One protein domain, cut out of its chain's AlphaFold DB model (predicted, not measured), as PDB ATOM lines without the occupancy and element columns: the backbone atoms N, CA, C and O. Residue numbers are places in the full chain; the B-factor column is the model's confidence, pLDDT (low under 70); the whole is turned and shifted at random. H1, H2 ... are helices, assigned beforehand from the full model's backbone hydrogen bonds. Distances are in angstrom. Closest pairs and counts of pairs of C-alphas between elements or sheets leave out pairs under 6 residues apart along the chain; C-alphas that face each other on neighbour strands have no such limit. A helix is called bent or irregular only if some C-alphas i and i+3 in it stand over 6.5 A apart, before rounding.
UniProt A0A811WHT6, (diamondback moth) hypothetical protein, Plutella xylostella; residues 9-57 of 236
ATOM      1  N   ARG A   9     -20.048 -20.765  75.182       84.38
ATOM      2  CA  ARG A   9     -19.482 -21.429  76.372       84.38
ATOM      3  C   ARG A   9     -18.032 -21.896  76.174       84.38
ATOM      4  O   ARG A   9     -17.207 -21.729  77.069       84.38
ATOM      5  N   LYS A  10     -17.684 -22.436  74.998       89.31
ATOM      6  CA  LYS A  10     -16.303 -22.859  74.693       89.31
ATOM      7  C   LYS A  10     -15.376 -21.657  74.533       89.31
ATOM      8  O   LYS A  10     -14.263 -21.694  75.048       89.31
ATOM      9  N   LYS A  11     -15.837 -20.581  73.887       83.75
ATOM     10  CA  LYS A  11     -15.068 -19.332  73.763       83.75
ATOM     11  C   LYS A  11     -14.746 -18.738  75.131       83.75
ATOM     12  O   LYS A  11     -13.598 -18.385  75.371       83.75
ATOM     13  N   LEU A  12     -15.726 -18.695  76.032       82.50
ATOM     14  CA  LEU A  12     -15.540 -18.199  77.394       82.50
ATOM     15  C   LEU A  12     -14.589 -19.075  78.203       82.50
ATOM     16  O   LEU A  12     -13.723 -18.546  78.891       82.50
ATOM     17  N   ARG A  13     -14.686 -20.404  78.079       86.38
ATOM     18  CA  ARG A  13     -13.754 -21.323  78.747       86.38
ATOM     19  C   ARG A  13     -12.321 -21.126  78.251       86.38
ATOM     20  O   ARG A  13     -11.418 -20.990  79.067       86.38
ATOM     21  N   ILE A  14     -12.127 -21.028  76.935       87.00
ATOM     22  CA  ILE A  14     -10.815 -20.755  76.333       87.00
ATOM     23  C   ILE A  14     -10.302 -19.387  76.780       87.00
ATOM     24  O   ILE A  14      -9.162 -19.287  77.211       87.00
ATOM     25  N   PHE A  15     -11.136 -18.347  76.741       83.50
ATOM     26  CA  PHE A  15     -10.760 -17.008  77.188       83.50
ATOM     27  C   PHE A  15     -10.368 -17.004  78.669       83.50
ATOM     28  O   PHE A  15      -9.303 -16.499  79.003       83.50
ATOM     29  N   LYS A  16     -11.161 -17.629  79.548       81.00
ATOM     30  CA  LYS A  16     -10.893 -17.706  80.993       81.00
ATOM     31  C   LYS A  16      -9.590 -18.448  81.286       81.00
ATOM     32  O   LYS A  16      -8.792 -17.958  82.077       81.00
ATOM     33  N   THR A  17      -9.345 -19.587  80.638       84.50
ATOM     34  CA  THR A  17      -8.118 -20.370  80.847       84.50
ATOM     35  C   THR A  17      -6.894 -19.690  80.226       84.50
ATOM     36  O   THR A  17      -5.861 -19.586  80.881       84.50
ATOM     37  N   TYR A  18      -7.004 -19.170  79.002       86.94
ATOM     38  CA  TYR A  18      -5.885 -18.570  78.270       86.94
ATOM     39  C   TYR A  18      -5.509 -17.176  78.787       86.94
ATOM     40  O   TYR A  18      -4.333 -16.905  79.037       86.94
ATOM     41  N   MET A  19      -6.492 -16.288  78.984       79.50
ATOM     42  CA  MET A  19      -6.221 -14.922  79.443       79.50
ATOM     43  C   MET A  19      -5.737 -14.896  80.882       79.50
ATOM     44  O   MET A  19      -4.793 -14.168  81.169       79.50
ATOM     45  N   ARG A  20      -6.315 -15.703  81.781       81.25
ATOM     46  CA  ARG A  20      -5.853 -15.750  83.174       81.25
ATOM     47  C   ARG A  20      -4.387 -16.164  83.247       81.25
ATOM     48  O   ARG A  20      -3.618 -15.501  83.927       81.25
ATOM     49  N   PHE A  21      -3.980 -17.181  82.487       78.38
ATOM     50  CA  PHE A  21      -2.587 -17.625  82.471       78.38
ATOM     51  C   PHE A  21      -1.640 -16.535  81.949       78.38
ATOM     52  O   PHE A  21      -0.610 -16.256  82.558       78.38
ATOM     53  N   ARG A  22      -2.011 -15.847  80.862       78.88
ATOM     54  CA  ARG A  22      -1.195 -14.745  80.334       78.88
ATOM     55  C   ARG A  22      -1.121 -13.551  81.276       78.88
ATOM     56  O   ARG A  22      -0.042 -13.007  81.460       78.88
ATOM     57  N   ILE A  23      -2.226 -13.160  81.900       77.50
ATOM     58  CA  ILE A  23      -2.220 -12.027  82.830       77.50
ATOM     59  C   ILE A  23      -1.431 -12.392  84.094       77.50
ATOM     60  O   ILE A  23      -0.647 -11.585  84.568       77.50
ATOM     61  N   THR A  24      -1.577 -13.602  84.635       82.31
ATOM     62  CA  THR A  24      -0.875 -13.978  85.870       82.31
ATOM     63  C   THR A  24       0.630 -14.150  85.660       82.31
ATOM     64  O   THR A  24       1.403 -13.683  86.490       82.31
ATOM     65  N   TYR A  25       1.058 -14.778  84.561       83.06
ATOM     66  CA  TYR A  25       2.468 -15.138  84.377       83.06
ATOM     67  C   TYR A  25       3.234 -14.213  83.430       83.06
ATOM     68  O   TYR A  25       4.410 -13.953  83.659       83.06
ATOM     69  N   ALA A  26       2.594 -13.689  82.380       82.62
ATOM     70  CA  ALA A  26       3.272 -12.826  81.411       82.62
ATOM     71  C   ALA A  26       3.169 -11.336  81.762       82.62
ATOM     72  O   ALA A  26       4.042 -10.574  81.354       82.62
ATOM     73  N   ALA A  27       2.159 -10.906  82.534       79.62
ATOM     74  CA  ALA A  27       2.037  -9.491  82.888       79.62
ATOM     75  C   ALA A  27       3.264  -8.969  83.652       79.62
ATOM     76  O   ALA A  27       3.806  -7.964  83.211       79.62
ATOM     77  N   PRO A  28       3.802  -9.630  84.693       79.56
ATOM     78  CA  PRO A  28       4.984  -9.103  85.380       79.56
ATOM     79  C   PRO A  28       6.175  -8.884  84.432       79.56
ATOM     80  O   PRO A  28       6.833  -7.848  84.492       79.56
ATOM     81  N   ALA A  29       6.391  -9.809  83.490       85.75
ATOM     82  CA  ALA A  29       7.446  -9.699  82.485       85.75
ATOM     83  C   ALA A  29       7.190  -8.570  81.471       85.75
ATOM     84  O   ALA A  29       8.114  -7.868  81.080       85.75
ATOM     85  N   TRP A  30       5.940  -8.358  81.049       83.19
ATOM     86  CA  TRP A  30       5.593  -7.282  80.113       83.19
ATOM     87  C   TRP A  30       5.638  -5.899  80.753       83.19
ATOM     88  O   TRP A  30       6.090  -4.952  80.115       83.19
ATOM     89  N   TYR A  31       5.208  -5.782  82.010       81.38
ATOM     90  CA  TYR A  31       5.275  -4.524  82.754       81.38
ATOM     91  C   TYR A  31       6.723  -4.116  83.038       81.38
ATOM     92  O   TYR A  31       7.011  -2.926  83.043       81.38
ATOM     93  N   ALA A  32       7.642  -5.077  83.187       87.25
ATOM     94  CA  ALA A  32       9.072  -4.792  83.296       87.25
ATOM     95  C   ALA A  32       9.693  -4.247  81.991       87.25
ATOM     96  O   ALA A  32      10.721  -3.578  82.038       87.25
ATOM     97  N   LEU A  33       9.081  -4.518  80.831       88.88
ATOM     98  CA  LEU A  33       9.569  -4.093  79.510       88.88
ATOM     99  C   LEU A  33       8.888  -2.821  78.981       88.88
ATOM    100  O   LEU A  33       9.336  -2.244  77.991       88.88
ATOM    101  N   CYS A  34       7.789  -2.389  79.599       84.38
ATOM    102  CA  CYS A  34       7.000  -1.251  79.144       84.38
ATOM    103  C   CYS A  34       7.280  -0.008  79.992       84.38
ATOM    104  O   CYS A  34       7.401  -0.079  81.211       84.38
ATOM    105  N   SER A  35       7.297   1.166  79.357       91.81
ATOM    106  CA  SER A  35       7.244   2.430  80.095       91.81
ATOM    107  C   SER A  35       5.926   2.547  80.873       91.81
ATOM    108  O   SER A  35       4.894   2.006  80.464       91.81
ATOM    109  N   MET A  36       5.926   3.306  81.973       85.56
ATOM    110  CA  MET A  36       4.742   3.490  82.830       85.56
ATOM    111  C   MET A  36       3.511   3.990  82.047       85.56
ATOM    112  O   MET A  36       2.388   3.538  82.271       85.56
ATOM    113  N   THR A  37       3.722   4.856  81.053       90.38
ATOM    114  CA  THR A  37       2.678   5.343  80.137       90.38
ATOM    115  C   THR A  37       2.052   4.227  79.300       90.38
ATOM    116  O   THR A  37       0.845   4.247  79.051       90.38
ATOM    117  N   ASN A  38       2.833   3.231  78.879       84.19
ATOM    118  CA  ASN A  38       2.326   2.075  78.140       84.19
ATOM    119  C   ASN A  38       1.606   1.085  79.062       84.19
ATOM    120  O   ASN A  38       0.565   0.548  78.679       84.19
ATOM    121  N   CYS A  39       2.085   0.912  80.294       84.12
ATOM    122  CA  CYS A  39       1.402   0.116  81.315       84.12
ATOM    123  C   CYS A  39      -0.013   0.646  81.597       84.12
ATOM    124  O   CYS A  39      -0.970  -0.130  81.586       84.12
ATOM    125  N   MET A  40      -0.180   1.965  81.746       84.81
ATOM    126  CA  MET A  40      -1.502   2.582  81.936       84.81
ATOM    127  C   MET A  40      -2.446   2.345  80.746       84.81
ATOM    128  O   MET A  40      -3.621   2.024  80.939       84.81
ATOM    129  N   LYS A  41      -1.941   2.437  79.507       85.38
ATOM    130  CA  LYS A  41      -2.735   2.147  78.297       85.38
ATOM    131  C   LYS A  41      -3.187   0.687  78.248       85.38
ATOM    132  O   LYS A  41      -4.351   0.419  77.949       85.38
ATOM    133  N   LEU A  42      -2.298  -0.250  78.586       81.38
ATOM    134  CA  LEU A  42      -2.617  -1.678  78.639       81.38
ATOM    135  C   LEU A  42      -3.674  -1.989  79.711       81.38
ATOM    136  O   LEU A  42      -4.608  -2.742  79.434       81.38
ATOM    137  N   GLN A  43      -3.588  -1.368  80.892       80.50
ATOM    138  CA  GLN A  43      -4.606  -1.500  81.943       80.50
ATOM    139  C   GLN A  43      -5.967  -0.959  81.504       80.50
ATOM    140  O   GLN A  43      -6.989  -1.622  81.692       80.50
ATOM    141  N   LEU A  44      -5.992   0.221  80.878       83.62
ATOM    142  CA  LEU A  44      -7.222   0.813  80.355       83.62
ATOM    143  C   LEU A  44      -7.875  -0.104  79.312       83.62
ATOM    144  O   LEU A  44      -9.077  -0.365  79.374       83.62
ATOM    145  N   GLN A  45      -7.080  -0.655  78.393       80.50
ATOM    146  CA  GLN A  45      -7.567  -1.549  77.345       80.50
ATOM    147  C   GLN A  45      -8.055  -2.894  77.902       80.50
ATOM    148  O   GLN A  45      -9.068  -3.428  77.439       80.50
ATOM    149  N   GLN A  46      -7.396  -3.424  78.934       78.50
ATOM    150  CA  GLN A  46      -7.858  -4.607  79.658       78.50
ATOM    151  C   GLN A  46      -9.213  -4.349  80.329       78.50
ATOM    152  O   GLN A  46     -10.137  -5.145  80.162       78.50
ATOM    153  N   ASN A  47      -9.363  -3.216  81.018       75.62
ATOM    154  CA  ASN A  47     -10.613  -2.836  81.676       75.62
ATOM    155  C   ASN A  47     -11.756  -2.634  80.673       75.62
ATOM    156  O   ASN A  47     -12.863  -3.121  80.905       75.62
ATOM    157  N   LEU A  48     -11.496  -1.990  79.531       75.88
ATOM    158  CA  LEU A  48     -12.475  -1.853  78.449       75.88
ATOM    159  C   LEU A  48     -12.877  -3.210  77.865       75.88
ATOM    160  O   LEU A  48     -14.060  -3.457  77.651       75.88
ATOM    161  N   THR A  49     -11.918  -4.119  77.668       74.44
ATOM    162  CA  THR A  49     -12.196  -5.470  77.157       74.44
ATOM    163  C   THR A  49     -13.041  -6.275  78.144       74.44
ATOM    164  O   THR A  49     -14.002  -6.927  77.742       74.44
ATOM    165  N   LEU A  50     -12.732  -6.200  79.441       70.50
ATOM    166  CA  LEU A  50     -13.517  -6.858  80.489       70.50
ATOM    167  C   LEU A  50     -14.939  -6.294  80.569       70.50
ATOM    168  O   LEU A  50     -15.888  -7.070  80.670       70.50
ATOM    169  N   ARG A  51     -15.107  -4.970  80.455       73.44
ATOM    170  CA  ARG A  51     -16.429  -4.327  80.395       73.44
ATOM    171  C   ARG A  51     -17.203  -4.714  79.140       73.44
ATOM    172  O   ARG A  51     -18.389  -4.985  79.247       73.44
ATOM    173  N   ALA A  52     -16.553  -4.798  77.982       71.94
ATOM    174  CA  ALA A  52     -17.195  -5.238  76.745       71.94
ATOM    175  C   ALA A  52     -17.667  -6.697  76.844       71.94
ATOM    176  O   ALA A  52     -18.777  -7.013  76.431       71.94
ATOM    177  N   VAL A  53     -16.867  -7.578  77.455       64.38
ATOM    178  CA  VAL A  53     -17.275  -8.966  77.725       64.38
ATOM    179  C   VAL A  53     -18.430  -9.012  78.732       64.38
ATOM    180  O   VAL A  53     -19.400  -9.719  78.477       64.38
ATOM    181  N   ARG A  54     -18.380  -8.227  79.820       59.62
ATOM    182  CA  ARG A  54     -19.444  -8.157  80.844       59.62
ATOM    183  C   ARG A  54     -20.747  -7.568  80.285       59.62
ATOM    184  O   ARG A  54     -21.806  -8.114  80.545       59.62
ATOM    185  N   GLY A  55     -20.677  -6.526  79.455       55.03
ATOM    186  CA  GLY A  55     -21.836  -5.929  78.778       55.03
ATOM    187  C   GLY A  55     -22.430  -6.817  77.679       55.03
ATOM    188  O   GLY A  55     -23.624  -6.753  77.408       55.03
ATOM    189  N   CYS A  56     -21.628  -7.705  77.088       47.41
ATOM    190  CA  CYS A  56     -22.103  -8.745  76.172       47.41
ATOM    191  C   CYS A  56     -22.726  -9.949  76.922       47.41
ATOM    192  O   CYS A  56     -23.397 -10.773  76.310       47.41
ATOM    193  N   MET A  57     -22.547 -10.032  78.249       47.53
ATOM    194  CA  MET A  57     -23.105 -11.054  79.149       47.53
ATOM    195  C   MET A  57     -24.423 -10.625  79.827       47.53
ATOM    196  O   MET A  57     -24.741 -11.103  80.912       47.53
TER     197      MET A  57
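Overview. This is residues 9 to 57 of the 236 residues of the protein "(diamondback moth) hypothetical protein" of Plutella xylostella (UniProt A0A811WHT6). Two long helices, H1 and H2, make a flat, open U: H1 runs one way, the chain turns at residues 34 and 35, and H2 folds back beside it with an empty gap between the two arms. H1 has a kink of 48 degrees near residue 27, and the helices come closest near the closed end of the U. The printed part has 49 residues with two named helices, H1 then H2 along the chain, and no named strand; the class is all helix. The whole is loose, with a radius of gyration of the C-alphas of 12.3 A, and spans 36 by 21 by 9 A.

Arrangement. H1, residues 9 to 33, and H2, residues 36 to 56, are close but not clearly touching, with 1 pair of C-alphas within 8 A. Their closest C-alphas, those of Tyr 31 and Cys 39, are 6.2 A apart. The helices run opposite ways at a shallow tilt of 10 degrees, and their centres are 13.1 A apart. Residues 13 to 22 of H1 and 47 to 52 of H2 stand free. In H2 every O i to N i+4 pair is within hydrogen-bond range; in H1, 18 of 21 are.

Along the chain. H1 begins at C-alpha 9 (-19.482, -21.429, 76.372) and ends at C-alpha 33 (9.569, -4.093, 79.510), a length of 34.0 A. H1 is irregular, but only just: C-alphas 25 and 28 are 6.6 A apart. H2 measures 30.2 A from C-alpha 36 to C-alpha 56 at (-22.103, -8.745, 76.172).

Size, cuts and confidence. The two C-alphas farthest apart, those of Arg 9 and Ser 35, are 36.0 A apart, while the first and last printed C-alphas, of Arg 9 and Met 57, are 11.3 A apart. The printed part has no cut, and the link from H1 to H2 is tight. The mean pLDDT of the printed part is 79.4, and residues 53 to 57 are under 70.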